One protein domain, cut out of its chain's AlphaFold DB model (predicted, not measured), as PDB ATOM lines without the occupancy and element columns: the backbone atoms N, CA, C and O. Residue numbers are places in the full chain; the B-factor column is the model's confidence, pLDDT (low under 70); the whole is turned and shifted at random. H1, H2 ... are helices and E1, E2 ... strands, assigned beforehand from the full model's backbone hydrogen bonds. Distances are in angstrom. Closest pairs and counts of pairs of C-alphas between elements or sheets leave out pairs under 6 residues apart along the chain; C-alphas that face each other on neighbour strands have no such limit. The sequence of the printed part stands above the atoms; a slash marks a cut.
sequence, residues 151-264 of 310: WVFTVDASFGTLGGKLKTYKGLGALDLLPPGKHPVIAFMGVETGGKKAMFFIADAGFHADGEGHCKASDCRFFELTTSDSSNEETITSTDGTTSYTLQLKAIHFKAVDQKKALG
ATOM      1  N   TRP A 151      14.056 -46.888  27.615       89.25
ATOM      2  CA  TRP A 151      14.051 -47.012  26.162       89.25
ATOM      3  C   TRP A 151      15.477 -47.128  25.632       89.25
ATOM      4  O   TRP A 151      16.395 -46.522  26.182       89.25
ATOM      5  N   VAL A 152      15.657 -47.877  24.547       91.69
ATOM      6  CA  VAL A 152      16.925 -47.970  23.812       91.69
ATOM      7  C   VAL A 152      16.685 -47.869  22.313       91.69
ATOM      8  O   VAL A 152      15.647 -48.300  21.801       91.69
ATOM      9  N   PHE A 153      17.675 -47.344  21.598       94.00
ATOM     10  CA  PHE A 153      17.742 -47.479  20.150       94.00
ATOM     11  C   PHE A 153      18.415 -48.797  19.765       94.00
ATOM     12  O   PHE A 153      19.370 -49.234  20.405       94.00
ATOM     13  N   THR A 154      17.924 -49.416  18.694       95.62
ATOM     14  CA  THR A 154      18.576 -50.553  18.028       95.62
ATOM     15  C   THR A 154      18.422 -50.412  16.522       95.62
ATOM     16  O   THR A 154      17.367 -49.957  16.075       95.62
ATOM     17  N   VAL A 155      19.412 -50.826  15.736       97.06
ATOM     18  CA  VAL A 155      19.360 -50.717  14.268       97.06
ATOM     19  C   VAL A 155      19.329 -52.076  13.579       97.06
ATOM     20  O   VAL A 155      19.876 -53.060  14.076       97.06
ATOM     21  N   ASP A 156      18.690 -52.123  12.415       97.31
ATOM     22  CA  ASP A 156      18.867 -53.207  11.452       97.31
ATOM     23  C   ASP A 156      19.815 -52.698  10.360       97.31
ATOM     24  O   ASP A 156      19.572 -51.635   9.784       97.31
ATOM     25  N   ALA A 157      20.887 -53.438  10.076       97.06
ATOM     26  CA  ALA A 157      21.904 -53.057   9.095       97.06
ATOM     27  C   ALA A 157      22.421 -54.276   8.321       97.06
ATOM     28  O   ALA A 157      22.574 -55.371   8.869       97.06
ATOM     29  N   SER A 158      22.702 -54.094   7.038       96.62
ATOM     30  CA  SER A 158      23.286 -55.092   6.148       96.62
ATOM     31  C   SER A 158      24.781 -54.827   5.997       96.62
ATOM     32  O   SER A 158      25.169 -53.709   5.693       96.62
ATOM     33  N   PHE A 159      25.628 -55.833   6.224       96.56
ATOM     34  CA  PHE A 159      27.085 -55.695   6.124       96.56
ATOM     35  C   PHE A 159      27.718 -56.901   5.421       96.56
ATOM     36  O   PHE A 159      27.362 -58.052   5.704       96.56
ATOM     37  N   GLY A 160      28.653 -56.653   4.506       94.62
ATOM     38  CA  GLY A 160      29.381 -57.674   3.744       94.62
ATOM     39  C   GLY A 160      30.462 -57.057   2.856       94.62
ATOM     40  O   GLY A 160      30.660 -55.850   2.883       94.62
ATOM     41  N   THR A 161      31.186 -57.870   2.086       94.25
ATOM     42  CA  THR A 161      32.178 -57.366   1.117       94.25
ATOM     43  C   THR A 161      31.495 -56.608  -0.022       94.25
ATOM     44  O   THR A 161      30.421 -57.028  -0.467       94.25
ATOM     45  N   LEU A 162      32.136 -55.554  -0.531       91.88
ATOM     46  CA  LEU A 162      31.666 -54.767  -1.674       91.88
ATOM     47  C   LEU A 162      31.384 -55.673  -2.888       91.88
ATOM     48  O   LEU A 162      32.146 -56.598  -3.173       91.88
ATOM     49  N   GLY A 163      30.241 -55.468  -3.551       85.62
ATOM     50  CA  GLY A 163      29.758 -56.318  -4.655       85.62
ATOM     51  C   GLY A 163      29.411 -57.773  -4.277       85.62
ATOM     52  O   GLY A 163      29.024 -58.560  -5.141       85.62
ATOM     53  N   GLY A 164      29.554 -58.156  -3.005       89.44
ATOM     54  CA  GLY A 164      29.310 -59.505  -2.502       89.44
ATOM     55  C   GLY A 164      27.922 -59.698  -1.888       89.44
ATOM     56  O   GLY A 164      26.994 -58.914  -2.071       89.44
ATOM     57  N   LYS A 165      27.764 -60.776  -1.110       90.06
ATOM     58  CA  LYS A 165      26.522 -61.041  -0.368       90.06
ATOM     59  C   LYS A 165      26.529 -60.304   0.970       90.06
ATOM     60  O   LYS A 165      27.090 -60.803   1.946       90.06
ATOM     61  N   LEU A 166      25.863 -59.152   1.028       94.00
ATOM     62  CA  LEU A 166      25.593 -58.455   2.285       94.00
ATOM     63  C   LEU A 166      24.735 -59.337   3.209       94.00
ATOM     64  O   LEU A 166      23.728 -59.916   2.796       94.00
ATOM     65  N   LYS A 167      25.117 -59.418   4.484       95.50
ATOM     66  CA  LYS A 167      24.378 -60.136   5.525       95.50
ATOM     67  C   LYS A 167      23.642 -59.137   6.409       95.50
ATOM     68  O   LYS A 167      24.266 -58.268   7.008       95.50
ATOM     69  N   THR A 168      22.325 -59.283   6.530       96.88
ATOM     70  CA  THR A 168      21.510 -58.432   7.408       96.88
ATOM     71  C   THR A 168      21.595 -58.887   8.861       96.88
ATOM     72  O   THR A 168      21.234 -60.015   9.203       96.88
ATOM     73  N   TYR A 169      22.039 -57.974   9.715       96.25
ATOM     74  CA  TYR A 169      22.016 -58.048  11.167       96.25
ATOM     75  C   TYR A 169      20.806 -57.247  11.664       96.25
ATOM     76  O   TYR A 169      20.504 -56.181  11.130       96.25
ATOM     77  N   LYS A 170      20.082 -57.776  12.657       96.69
ATOM     78  CA  LYS A 170      18.861 -57.149  13.180       96.69
ATOM     79  C   LYS A 170      18.975 -56.840  14.662       96.69
ATOM     80  O   LYS A 170      19.446 -57.681  15.424       96.69
ATOM     81  N   GLY A 171      18.458 -55.683  15.060       94.88
ATOM     82  CA  GLY A 171      18.393 -55.243  16.447       94.88
ATOM     83  C   GLY A 171      19.752 -54.995  17.101       94.88
ATOM     84  O   GLY A 171      19.848 -55.201  18.309       94.88
ATOM     85  N   LEU A 172      20.755 -54.561  16.328       95.50
ATOM     86  CA  LEU A 172      22.077 -54.171  16.828       95.50
ATOM     87  C   LEU A 172      21.924 -53.094  17.911       95.50
ATOM     88  O   LEU A 172      21.274 -52.072  17.674       95.50
ATOM     89  N   GLY A 173      22.489 -53.335  19.090       94.69
ATOM     90  CA  GLY A 173      22.570 -52.385  20.198       94.69
ATOM     91  C   GLY A 173      23.875 -51.591  20.173       94.69
ATOM     92  O   GLY A 173      24.835 -51.977  19.513       94.69
ATOM     93  N   ALA A 174      23.923 -50.470  20.894       93.12
ATOM     94  CA  ALA A 174      25.145 -49.672  20.987       93.12
ATOM     95  C   ALA A 174      26.339 -50.523  21.472       93.12
ATOM     96  O   ALA A 174      26.210 -51.324  22.398       93.12
ATOM     97  N   LEU A 175      27.492 -50.303  20.840       94.56
ATOM     98  CA  LEU A 175      28.740 -51.069  20.920       94.56
ATOM     99  C   LEU A 175      28.727 -52.467  20.257       94.56
ATOM    100  O   LEU A 175      29.742 -53.162  20.337       94.56
ATOM    101  N   ASP A 176      27.659 -52.880  19.559       95.88
ATOM    102  CA  ASP A 176      27.698 -54.109  18.746       95.88
ATOM    103  C   ASP A 176      28.678 -53.983  17.567       95.88
ATOM    104  O   ASP A 176      28.792 -52.944  16.909       95.88
ATOM    105  N   LEU A 177      29.372 -55.090  17.290       96.31
ATOM    106  CA  LEU A 177      30.503 -55.164  16.367       96.31
ATOM    107  C   LEU A 177      30.152 -55.907  15.070       96.31
ATOM    108  O   LEU A 177      29.517 -56.966  15.091       96.31
ATOM    109  N   LEU A 178      30.627 -55.380  13.939       94.62
ATOM    110  CA  LEU A 178      30.407 -55.892  12.588       94.62
ATOM    111  C   LEU A 178      31.755 -56.160  11.879       94.62
ATOM    112  O   LEU A 178      32.558 -55.238  11.742       94.62
ATOM    113  N   PRO A 179      32.022 -57.392  11.401       93.50
ATOM    114  CA  PRO A 179      31.266 -58.613  11.676       93.50
ATOM    115  C   PRO A 179      31.437 -59.055  13.149       93.50
ATOM    116  O   PRO A 179      32.497 -58.844  13.741       93.50
ATOM    117  N   PRO A 180      30.435 -59.713  13.760       90.00
ATOM    118  CA  PRO A 180      30.538 -60.164  15.144       90.00
ATOM    119  C   PRO A 180      31.469 -61.379  15.261       90.00
ATOM    120  O   PRO A 180      31.206 -62.433  14.676       90.00
ATOM    121  N   GLY A 181      32.533 -61.255  16.056       86.81
ATOM    122  CA  GLY A 181      33.499 -62.330  16.298       86.81
ATOM    123  C   GLY A 181      34.918 -61.806  16.508       86.81
ATOM    124  O   GLY A 181      35.130 -60.844  17.241       86.81
ATOM    125  N   LYS A 182      35.897 -62.460  15.873       74.38
ATOM    126  CA  LYS A 182      37.257 -61.924  15.718       74.38
ATOM    127  C   LYS A 182      37.312 -61.063  14.450       74.38
ATOM    128  O   LYS A 182      36.672 -61.427  13.469       74.38
ATOM    129  N   HIS A 183      38.121 -60.004  14.473       87.19
ATOM    130  CA  HIS A 183      38.281 -59.015  13.390       87.19
ATOM    131  C   HIS A 183      36.997 -58.211  13.080       87.19
ATOM    132  O   HIS A 183      36.436 -58.324  11.990       87.19
ATOM    133  N   PRO A 184      36.501 -57.416  14.052       93.56
ATOM    134  CA  PRO A 184      35.447 -56.437  13.811       93.56
ATOM    135  C   PRO A 184      36.012 -55.225  13.054       93.56
ATOM    136  O   PRO A 184      36.985 -54.622  13.495       93.56
ATOM    137  N   VAL A 185      35.386 -54.850  11.940       94.81
ATOM    138  CA  VAL A 185      35.794 -53.691  11.123       94.81
ATOM    139  C   VAL A 185      35.056 -52.430  11.574       94.81
ATOM    140  O   VAL A 185      35.638 -51.352  11.601       94.81
ATOM    141  N   ILE A 186      33.789 -52.563  11.980       95.81
ATOM    142  CA  ILE A 186      32.908 -51.454  12.367       95.81
ATOM    143  C   ILE A 186      32.247 -51.757  13.713       95.81
ATOM    144  O   ILE A 186      31.932 -52.906  14.025       95.81
ATOM    145  N   ALA A 187      31.987 -50.716  14.497       96.75
ATOM    146  CA  ALA A 187      31.171 -50.748  15.700       96.75
ATOM    147  C   ALA A 187      29.989 -49.771  15.564       96.75
ATOM    148  O   ALA A 187      30.165 -48.624  15.149       96.75
ATOM    149  N   PHE A 188      28.776 -50.196  15.920       97.12
ATOM    150  CA  PHE A 188      27.608 -49.310  15.977       97.12
ATOM    151  C   PHE A 188      27.633 -48.518  17.292       97.12
ATOM    152  O   PHE A 188      27.558 -49.104  18.367       97.12
ATOM    153  N   MET A 189      27.753 -47.191  17.238       95.75
ATOM    154  CA  MET A 189      27.918 -46.353  18.439       95.75
ATOM    155  C   MET A 189      26.594 -45.966  19.101       95.75
ATOM    156  O   MET A 189      26.559 -45.709  20.301       95.75
ATOM    157  N   GLY A 190      25.501 -45.932  18.339       94.81
ATOM    158  CA  GLY A 190      24.199 -45.463  18.807       94.81
ATOM    159  C   GLY A 190      23.529 -44.557  17.781       94.81
ATOM    160  O   GLY A 190      23.832 -44.613  16.592       94.81
ATOM    161  N   VAL A 191      22.593 -43.724  18.228       95.06
ATOM    162  CA  VAL A 191      21.768 -42.882  17.349       95.06
ATOM    163  C   VAL A 191      21.842 -41.432  17.822       95.06
ATOM    164  O   VAL A 191      21.770 -41.182  19.025       95.06
ATOM    165  N   GLU A 192      21.996 -40.486  16.892       92.25
ATOM    166  CA  GLU A 192      22.032 -39.047  17.193       92.25
ATOM    167  C   GLU A 192      20.695 -38.586  17.817       92.25
ATOM    168  O   GLU A 192      19.627 -39.162  17.566       92.25
ATOM    169  N   THR A 193      20.745 -37.536  18.641       82.12
ATOM    170  CA  THR A 193      19.581 -36.936  19.310       82.12
ATOM    171  C   THR A 193      18.427 -36.700  18.330       82.12
ATOM    172  O   THR A 193      18.593 -36.089  17.280       82.12
ATOM    173  N   GLY A 194      17.232 -37.187  18.678       81.94
ATOM    174  CA  GLY A 194      16.059 -37.160  17.793       81.94
ATOM    175  C   GLY A 194      15.853 -38.433  16.961       81.94
ATOM    176  O   GLY A 194      14.830 -38.550  16.289       81.94
ATOM    177  N   GLY A 195      16.761 -39.414  17.031       87.06
ATOM    178  CA  GLY A 195      16.502 -40.785  16.580       87.06
ATOM    179  C   GLY A 195      16.637 -41.034  15.071       87.06
ATOM    180  O   GLY A 195      16.194 -42.077  14.599       87.06
ATOM    181  N   LYS A 196      17.193 -40.081  14.308       91.94
ATOM    182  CA  LYS A 196      17.154 -40.074  12.828       91.94
ATOM    183  C   LYS A 196      18.415 -40.583  12.127       91.94
ATOM    184  O   LYS A 196      18.324 -40.965  10.963       91.94
ATOM    185  N   LYS A 197      19.568 -40.581  12.803       95.00
ATOM    186  CA  LYS A 197      20.855 -40.993  12.228       95.00
ATOM    187  C   LYS A 197      21.551 -42.022  13.106       95.00
ATOM    188  O   LYS A 197      21.699 -41.789  14.304       95.00
ATOM    189  N   ALA A 198      22.004 -43.120  12.521       96.44
ATOM    190  CA  ALA A 198      22.849 -44.102  13.182       96.44
ATOM    191  C   ALA A 198      24.321 -43.679  13.074       96.44
ATOM    192  O   ALA A 198      24.817 -43.445  11.973       96.44
ATOM    193  N   MET A 199      25.007 -43.599  14.212       95.81
ATOM    194  CA  MET A 199      26.442 -43.335  14.296       95.81
ATOM    195  C   MET A 199      27.210 -44.657  14.247       95.81
ATOM    196  O   MET A 199      26.934 -45.572  15.033       95.81
ATOM    197  N   PHE A 200      28.219 -44.730  13.388       96.69
ATOM    198  CA  PHE A 200      29.133 -45.862  13.289       96.69
ATOM    199  C   PHE A 200      30.580 -45.405  13.481       96.69
ATOM    200  O   PHE A 200      30.931 -44.256  13.213       96.69
ATOM    201  N   PHE A 201      31.411 -46.319  13.977       96.19
ATOM    202  CA  PHE A 201      32.844 -46.127  14.169       96.19
ATOM    203  C   PHE A 201      33.618 -47.222  13.435       96.19
ATOM    204  O   PHE A 201      33.348 -48.405  13.655       96.19
ATOM    205  N   ILE A 202      34.591 -46.855  12.602       95.56
ATOM    206  CA  ILE A 202      35.531 -47.815  12.012       95.56
ATOM    207  C   ILE A 202      36.493 -48.257  13.120       95.56
ATOM    208  O   ILE A 202      37.314 -47.472  13.598       95.56
ATOM    209  N   ALA A 203      36.354 -49.505  13.564       94.12
ATOM    210  CA  ALA A 203      37.076 -50.071  14.698       94.12
ATOM    211  C   ALA A 203      38.500 -50.508  14.324       94.12
ATOM    212  O   ALA A 203      39.443 -50.242  15.072       94.12
ATOM    213  N   ASP A 204      38.661 -51.134  13.157       93.31
ATOM    214  CA  ASP A 204      39.975 -51.473  12.611       93.31
ATOM    215  C   ASP A 204      40.666 -50.202  12.076       93.31
ATOM    216  O   ASP A 204      40.015 -49.295  11.567       93.31
ATOM    217  N   ALA A 205      41.983 -50.094  12.253       91.69
ATOM    218  CA  ALA A 205      42.767 -48.942  11.802       91.69
ATOM    219  C   ALA A 205      43.318 -49.108  10.375       91.69
ATOM    220  O   ALA A 205      43.795 -48.132   9.806       91.69
ATOM    221  N   GLY A 206      43.252 -50.312   9.796       93.19
ATOM    222  CA  GLY A 206      43.622 -50.577   8.401       93.19
ATOM    223  C   GLY A 206      42.511 -50.281   7.389       93.19
ATOM    224  O   GLY A 206      42.551 -50.845   6.295       93.19
ATOM    225  N   PHE A 207      41.506 -49.476   7.760       94.12
ATOM    226  CA  PHE A 207      40.302 -49.179   6.975       94.12
ATOM    227  C   PHE A 207      39.850 -47.717   7.127       94.12
ATOM    228  O   PHE A 207      39.965 -47.134   8.206       94.12
ATOM    229  N   HIS A 208      39.270 -47.167   6.059       93.44
ATOM    230  CA  HIS A 208      38.708 -45.815   5.970       93.44
ATOM    231  C   HIS A 208      37.316 -45.839   5.315       93.44
ATOM    232  O   HIS A 208      36.897 -46.878   4.810       93.44
ATOM    233  N   ALA A 209      36.590 -44.721   5.384       93.69
ATOM    234  CA  ALA A 209      35.277 -44.527   4.763       93.69
ATOM    235  C   ALA A 209      35.417 -43.743   3.445       93.69
ATOM    236  O   ALA A 209      36.088 -42.709   3.420       93.69
ATOM    237  N   ASP A 210      34.762 -44.232   2.390       89.00
ATOM    238  CA  ASP A 210      34.787 -43.706   1.016       89.00
ATOM    239  C   ASP A 210      33.368 -43.528   0.413       89.00
ATOM    240  O   ASP A 210      33.227 -43.294  -0.789       89.00
ATOM    241  N   GLY A 211      32.310 -43.733   1.205       84.62
ATOM    242  CA  GLY A 211      30.910 -43.800   0.772       84.62
ATOM    243  C   GLY A 211      30.102 -42.507   0.939       84.62
ATOM    244  O   GLY A 211      30.618 -41.396   0.842       84.62
ATOM    245  N   GLU A 212      28.787 -42.661   1.144       83.00
ATOM    246  CA  GLU A 212      27.831 -41.544   1.243       83.00
ATOM    247  C   GLU A 212      27.645 -41.021   2.683       83.00
ATOM    248  O   GLU A 212      26.917 -40.048   2.911       83.00
ATOM    249  N   GLY A 213      28.261 -41.672   3.675       83.94
ATOM    250  CA  GLY A 213      28.096 -41.370   5.089       83.94
ATOM    251  C   GLY A 213      28.658 -40.010   5.490       83.94
ATOM    252  O   GLY A 213      29.696 -39.541   5.022       83.94
ATOM    253  N   HIS A 214      27.975 -39.341   6.418       90.81
ATOM    254  CA  HIS A 214      28.400 -38.020   6.870       90.81
ATOM    255  C   HIS A 214      29.517 -38.134   7.916       90.81
ATOM    256  O   HIS A 214      29.250 -38.345   9.102       90.81
ATOM    257  N   CYS A 215      30.768 -37.972   7.473       92.00
ATOM    258  CA  CYS A 215      31.951 -37.871   8.331       92.00
ATOM    259  C   CYS A 215      31.779 -36.794   9.420       92.00
ATOM    260  O   CYS A 215      31.434 -35.648   9.126       92.00
ATOM    261  N   LYS A 216      32.087 -37.132  10.678       86.31
ATOM    262  CA  LYS A 216      32.106 -36.184  11.813       86.31
ATOM    263  C   LYS A 216      33.520 -35.777  12.266       86.31
ATOM    264  O   LYS A 216      33.645 -34.941  13.156       86.31
ATOM    265  N   ALA A 217      34.569 -36.329  11.652       82.19
ATOM    266  CA  ALA A 217      35.975 -36.024  11.926       82.19
ATOM    267  C   ALA A 217      36.819 -36.072  10.637       82.19
ATOM    268  O   ALA A 217      36.399 -36.660   9.642       82.19
ATOM    269  N   SER A 218      38.013 -35.471  10.659       80.56
ATOM    270  CA  SER A 218      38.914 -35.356   9.496       80.56
ATOM    271  C   SER A 218      39.533 -36.677   9.023       80.56
ATOM    272  O   SER A 218      40.066 -36.731   7.923       80.56
ATOM    273  N   ASP A 219      39.484 -37.725   9.846       84.19
ATOM    274  CA  ASP A 219      39.900 -39.094   9.510       84.19
ATOM    275  C   ASP A 219      38.722 -39.985   9.053       84.19
ATOM    276  O   ASP A 219      38.911 -41.174   8.800       84.19
ATOM    277  N   CYS A 220      37.506 -39.419   9.014       91.06
ATOM    278  CA  CYS A 220      36.212 -40.074   8.799       91.06
ATOM    279  C   CYS A 220      35.986 -41.380   9.596       91.06
ATOM    280  O   CYS A 220      35.140 -42.200   9.242       91.06
ATOM    281  N   ARG A 221      36.682 -41.589  10.726       92.88
ATOM    282  CA  ARG A 221      36.493 -42.816  11.524       92.88
ATOM    283  C   ARG A 221      35.139 -42.879  12.217       92.88
ATOM    284  O   ARG A 221      34.699 -43.974  12.550       92.88
ATOM    285  N   PHE A 222      34.489 -41.734  12.413       94.50
ATOM    286  CA  PHE A 222      33.092 -41.624  12.828       94.50
ATOM    287  C   PHE A 222      32.259 -41.051  11.683       94.50
ATOM    288  O   PHE A 222      32.525 -39.934  11.225       94.50
ATOM    289  N   PHE A 223      31.237 -41.794  11.267       94.94
ATOM    290  CA  PHE A 223      30.323 -41.411  10.193       94.94
ATOM    291  C   PHE A 223      28.866 -41.701  10.575       94.94
ATOM    292  O   PHE A 223      28.565 -42.610  11.356       94.94
ATOM    293  N   GLU A 224      27.953 -40.906  10.022       95.56
ATOM    294  CA  GLU A 224      26.512 -41.038  10.240       95.56
ATOM    295  C   GLU A 224      25.794 -41.519   8.983       95.56
ATOM    296  O   GLU A 224      25.961 -40.941   7.910       95.56
ATOM    297  N   LEU A 225      24.933 -42.526   9.150       96.00
ATOM    298  CA  LEU A 225      23.989 -42.988   8.131       96.00
ATOM    299  C   LEU A 225      22.549 -42.699   8.556       96.00
ATOM    300  O   LEU A 225      22.203 -42.751   9.741       96.00
ATOM    301  N   THR A 226      21.683 -42.436   7.584       95.69
ATOM    302  CA  THR A 226      20.238 -42.253   7.776       95.69
ATOM    303  C   THR A 226      19.461 -43.369   7.071       95.69
ATOM    304  O   THR A 226      20.042 -44.241   6.431       95.69
ATOM    305  N   THR A 227      18.135 -43.394   7.203       94.00
ATOM    306  CA  THR A 227      17.288 -44.363   6.483       94.00
ATOM    307  C   THR A 227      16.801 -43.851   5.119       94.00
ATOM    308  O   THR A 227      15.868 -44.434   4.574       94.00
ATOM    309  N   SER A 228      17.362 -42.761   4.579       90.94
ATOM    310  CA  SER A 228      17.061 -42.282   3.217       90.94
ATOM    311  C   SER A 228      17.968 -42.932   2.173       90.94
ATOM    312  O   SER A 228      19.149 -43.128   2.448       90.94
ATOM    313  N   ASP A 229      17.464 -43.154   0.962       85.31
ATOM    314  CA  ASP A 229      18.172 -43.852  -0.124       85.31
ATOM    315  C   ASP A 229      19.404 -43.128  -0.714       85.31
ATOM    316  O   ASP A 229      19.988 -43.627  -1.666       85.31
ATOM    317  N   SER A 230      19.800 -41.977  -0.156       86.38
ATOM    318  CA  SER A 230      20.979 -41.180  -0.549       86.38
ATOM    319  C   SER A 230      21.937 -40.876   0.619       86.38
ATOM    320  O   SER A 230      22.623 -39.853   0.619       86.38
ATOM    321  N   SER A 231      21.826 -41.634   1.714       91.00
ATOM    322  CA  SER A 231      22.750 -41.608   2.865       91.00
ATOM    323  C   SER A 231      22.567 -42.840   3.764       91.00
ATOM    324  O   SER A 231      22.770 -42.775   4.979       91.00
ATOM    325  N   ASN A 232      22.112 -43.963   3.190       94.19
ATOM    326  CA  ASN A 232      21.918 -45.219   3.917       94.19
ATOM    327  C   ASN A 232      23.058 -46.220   3.710       94.19
ATOM    328  O   ASN A 232      23.061 -47.234   4.405       94.19
ATOM    329  N   GLU A 233      24.013 -45.948   2.818       94.69
ATOM    330  CA  GLU A 233      25.112 -46.852   2.477       94.69
ATOM    331  C   GLU A 233      26.487 -46.193   2.674       94.69
ATOM    332  O   GLU A 233      26.702 -45.032   2.340       94.69
ATOM    333  N   GLU A 234      27.425 -46.958   3.227       94.94
ATOM    334  CA  GLU A 234      28.827 -46.592   3.410       94.94
ATOM    335  C   GLU A 234      29.723 -47.664   2.780       94.94
ATOM    336  O   GLU A 234      29.440 -48.864   2.902       94.94
ATOM    337  N   THR A 235      30.822 -47.243   2.148       95.19
ATOM    338  CA  THR A 235      31.856 -48.145   1.625       95.19
ATOM    339  C   THR A 235      33.126 -47.968   2.439       95.19
ATOM    340  O   THR A 235      33.681 -46.882   2.514       95.19
ATOM    341  N   ILE A 236      33.582 -49.055   3.057       94.75
ATOM    342  CA  ILE A 236      34.707 -49.072   3.984       94.75
ATOM    343  C   ILE A 236      35.856 -49.841   3.330       94.75
ATOM    344  O   ILE A 236      35.840 -51.079   3.323       94.75
ATOM    345  N   THR A 237      36.830 -49.135   2.756       94.81
ATOM    346  CA  THR A 237      37.981 -49.732   2.054       94.81
ATOM    347  C   THR A 237      39.202 -49.821   2.955       94.81
ATOM    348  O   THR A 237      39.429 -48.986   3.829       94.81
ATOM    349  N   SER A 238      40.002 -50.866   2.760       94.62
ATOM    350  CA  SER A 238      41.294 -51.010   3.422       94.62
ATOM    351  C   SER A 238      42.318 -50.006   2.884       94.62
ATOM    352  O   SER A 238      42.302 -49.697   1.694       94.62
ATOM    353  N   THR A 239      43.266 -49.572   3.722       92.25
ATOM    354  CA  THR A 239      44.429 -48.738   3.337       92.25
ATOM    355  C   THR A 239      45.151 -49.227   2.082       92.25
ATOM    356  O   THR A 239      45.679 -48.430   1.312       92.25
ATOM    357  N   ASP A 240      45.153 -50.541   1.872       90.88
ATOM    358  CA  ASP A 240      45.896 -51.212   0.809       90.88
ATOM    359  C   ASP A 240      45.073 -51.332  -0.494       90.88
ATOM    360  O   ASP A 240      45.535 -51.921  -1.470       90.88
ATOM    361  N   GLY A 241      43.816 -50.868  -0.503       88.12
ATOM    362  CA  GLY A 241      42.870 -50.986  -1.624       88.12
ATOM    363  C   GLY A 241      42.396 -52.415  -1.938       88.12
ATOM    364  O   GLY A 241      41.583 -52.613  -2.836       88.12
ATOM    365  N   THR A 242      42.887 -53.431  -1.220       89.75
ATOM    366  CA  THR A 242      42.661 -54.854  -1.546       89.75
ATOM    367  C   THR A 242      41.300 -55.401  -1.116       89.75
ATOM    368  O   THR A 242      40.853 -56.419  -1.644       89.75
ATOM    369  N   THR A 243      40.657 -54.771  -0.130       92.31
ATOM    370  CA  THR A 243      39.415 -55.244   0.495       92.31
ATOM    371  C   THR A 243      38.515 -54.055   0.801       92.31
ATOM    372  O   THR A 243      38.918 -53.177   1.559       92.31
ATOM    373  N   SER A 244      37.283 -54.071   0.289       94.56
ATOM    374  CA  SER A 244      36.230 -53.119   0.666       94.56
ATOM    375  C   SER A 244      35.005 -53.847   1.212       94.56
ATOM    376  O   SER A 244      34.642 -54.936   0.750       94.56
ATOM    377  N   TYR A 245      34.339 -53.224   2.177       95.50
ATOM    378  CA  TYR A 245      33.067 -53.664   2.740       95.50
ATOM    379  C   TYR A 245      31.972 -52.637   2.469       95.50
ATOM    380  O   TYR A 245      32.225 -51.440   2.508       95.50
ATOM    381  N   THR A 246      30.747 -53.106   2.269       95.94
ATOM    382  CA  THR A 246      29.548 -52.265   2.246       95.94
ATOM    383  C   THR A 246      28.826 -52.403   3.580       95.94
ATOM    384  O   THR A 246      28.521 -53.525   4.008       95.94
ATOM    385  N   LEU A 247      28.517 -51.277   4.221       96.56
ATOM    386  CA  LEU A 247      27.569 -51.182   5.328       96.56
ATOM    387  C   LEU A 247      26.328 -50.435   4.845       96.56
ATOM    388  O   LEU A 247      26.447 -49.333   4.335       96.56
ATOM    389  N   GLN A 248      25.140 -50.986   5.071       95.75
ATOM    390  CA  GLN A 248      23.892 -50.343   4.683       95.75
ATOM    391  C   GLN A 248      22.866 -50.357   5.820       95.75
ATOM    392  O   GLN A 248      22.443 -51.423   6.279       95.75
ATOM    393  N   LEU A 249      22.440 -49.182   6.275       96.88
ATOM    394  CA  LEU A 249      21.395 -49.024   7.282       96.88
ATOM    395  C   LEU A 249      20.026 -49.367   6.677       96.88
ATOM    396  O   LEU A 249      19.675 -48.912   5.591       96.88
ATOM    397  N   LYS A 250      19.234 -50.186   7.378       96.50
ATOM    398  CA  LYS A 250      17.902 -50.624   6.924       96.50
ATOM    399  C   LYS A 250      16.761 -50.120   7.797       96.50
ATOM    400  O   LYS A 250      15.687 -49.851   7.273       96.50
ATOM    401  N   ALA A 251      16.970 -49.989   9.105       96.12
ATOM    402  CA  ALA A 251      15.985 -49.396  10.007       96.12
ATOM    403  C   ALA A 251      16.627 -48.893  11.302       96.12
ATOM    404  O   ALA A 251      17.575 -49.498  11.806       96.12
ATOM    405  N   ILE A 252      16.039 -47.849  11.887       96.50
ATOM    406  CA  ILE A 252      16.288 -47.426  13.268       96.50
ATOM    407  C   ILE A 252      15.020 -47.715  14.075       96.50
ATOM    408  O   ILE A 252      13.931 -47.285  13.706       96.50
ATOM    409  N   HIS A 253      15.154 -48.439  15.187       94.94
ATOM    410  CA  HIS A 253      14.045 -48.785  16.077       94.94
ATOM    411  C   HIS A 253      14.247 -48.176  17.463       94.94
ATOM    412  O   HIS A 253      15.269 -48.435  18.101       94.94
ATOM    413  N   PHE A 254      13.237 -47.476  17.974       92.44
ATOM    414  CA  PHE A 254      13.143 -47.073  19.379       92.44
ATOM    415  C   PHE A 254      12.299 -48.108  20.136       92.44
ATOM    416  O   PHE A 254      11.155 -48.366  19.760       92.44
ATOM    417  N   LYS A 255      12.867 -48.763  21.155       89.75
ATOM    418  CA  LYS A 255      12.246 -49.913  21.838       89.75
ATOM    419  C   LYS A 255      12.197 -49.697  23.346       89.75
ATOM    420  O   LYS A 255      13.222 -49.406  23.961       89.75
ATOM    421  N   ALA A 256      11.020 -49.907  23.934       90.00
ATOM    422  CA  ALA A 256      10.863 -50.006  25.381       90.00
ATOM    423  C   ALA A 256      11.668 -51.199  25.919       90.00
ATOM    424  O   ALA A 256      11.732 -52.259  25.287       90.00
ATOM    425  N   VAL A 257      12.265 -51.033  27.095       89.12
ATOM    426  CA  VAL A 257      13.009 -52.075  27.811       89.12
ATOM    427  C   VAL A 257      12.734 -52.003  29.309       89.12
ATOM    428  O   VAL A 257      12.288 -50.987  29.837       89.12
ATOM    429  N   ASP A 258      13.010 -53.100  30.005       88.88
ATOM    430  CA  ASP A 258      13.031 -53.121  31.459       88.88
ATOM    431  C   ASP A 258      14.258 -52.378  32.021       88.88
ATOM    432  O   ASP A 258      15.293 -52.231  31.366       88.88
ATOM    433  N   GLN A 259      14.156 -51.960  33.283       83.69
ATOM    434  CA  GLN A 259      15.208 -51.235  33.998       83.69
ATOM    435  C   GLN A 259      16.554 -51.984  34.040       83.69
ATOM    436  O   GLN A 259      17.603 -51.349  33.963       83.69
ATOM    437  N   LYS A 260      16.558 -53.323  34.141       83.50
ATOM    438  CA  LYS A 260      17.803 -54.106  34.253       83.50
ATOM    439  C   LYS A 260      18.540 -54.157  32.918       83.50
ATOM    440  O   LYS A 260      19.763 -54.072  32.885       83.50
ATOM    441  N   LYS A 261      17.800 -54.258  31.813       79.31
ATOM    442  CA  LYS A 261      18.351 -54.184  30.459       79.31
ATOM    443  C   LYS A 261      18.812 -52.770  30.090       79.31
ATOM    444  O   LYS A 261      19.797 -52.642  29.372       79.31
ATOM    445  N   ALA A 262      18.143 -51.734  30.594       76.31
ATOM    446  CA  ALA A 262      18.497 -50.336  30.342       76.31
ATOM    447  C   ALA A 262      19.752 -49.865  31.093       76.31
ATOM    448  O   ALA A 262      20.581 -49.168  30.518       76.31
ATOM    449  N   LEU A 263      19.906 -50.256  32.364       74.25
ATOM    450  CA  LEU A 263      21.078 -49.915  33.186       74.25
ATOM    451  C   LEU A 263      22.321 -50.766  32.855       74.25
ATOM    452  O   LEU A 263      23.415 -50.470  33.329       74.25
ATOM    453  N   GLY A 264      22.155 -51.813  32.043       65.81
ATOM    454  CA  GLY A 264      23.213 -52.748  31.677       65.81
ATOM    455  C   GLY A 264      23.570 -53.748  32.783       65.81
ATOM    456  O   GLY A 264      23.121 -53.668  33.925       65.81
TER     457      GLY A 264
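This is residues 151 to 264 of the 310 residues of an uncharacterized protein of Actinobacteria bacterium (UniProt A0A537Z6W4). Two strongly twisted sheets make a sandwich that is only partly face to face: the small sheet E3 E4 E6 lies over one face of the longer sheet E2 E1 E8 E7 E5, and E3 and E4 are nearest the middle of the whole. The long hairpin E7 and E8 reaches one end, and the short helix H1 follows E8 at the other. The printed part has 114 residues, with eight named strands in chain order E1 to E8 and then H1; the class is mostly strand, and both sheets are antiparallel throughout. It is compact, with a radius of gyration of the C-alphas of 13.8 A, and only just elongated, with spans of 45 by 30 by 27 A.

E1, residues 151 to 161, begins at C-alpha 151 at (14.051, -47.012, 26.162) and is 32.6 A long. E2 is residues 167 to 172, 13.0 A. E3, residues 186 to 191, is 14.9 A, and E4, residues 197 to 202, is 16.2 A. E5 is residues 207 to 209, 7.2 A, and E6 is residues 222 to 226, 13.8 A. E7, residues 233 to 238, is 16.7 A. E8, residues 244 to 257, is 35.7 A, bends by 62 degrees at residue 254 and ends at C-alpha 257 at (13.009, -52.075, 27.811). H1, residues 259 to 262, is 5.0 A.

In the larger sheet, E2 and E5 are the edge strands; its strands turn by 79 degrees from edge to edge. E1 and E8 are antiparallel at 162 degrees, with N 154 and O 253 at 2.9 A. The hairpin E1 and E2 has N 169 and O 157 at 2.8 A. The hairpin E7 and E8 has N 236 and O 245 at 2.8 A, and E7 and E5 have N 208 and O 237 at 2.9 A. In the smaller sheet, the hairpin E3 and E4 has N 187 and O 201 at 2.8 A, and E4 and E6 have N 198 and O 225 at 2.8 A. Between the sheets, the closest C-alphas of E6 and E8 are those of Leu 225 and Leu 249, 6.6 A, and of E1 and E3 those of Phe 153 and Val 191, 6.7 A. H1 only grazes the larger sheet, with residues 259 to 262; it is too short for an O i to N i+4 pair, and its 1 O i to N i+3 pair is within range.

The two C-alphas farthest apart, those of Asp 240 and Gln 259, are 45.2 A apart. The printed part has no cut. The links E2 to E3 and E5 to E6 are long. Mean pLDDT of the printed part is 91.7, and residue 264 is under 70.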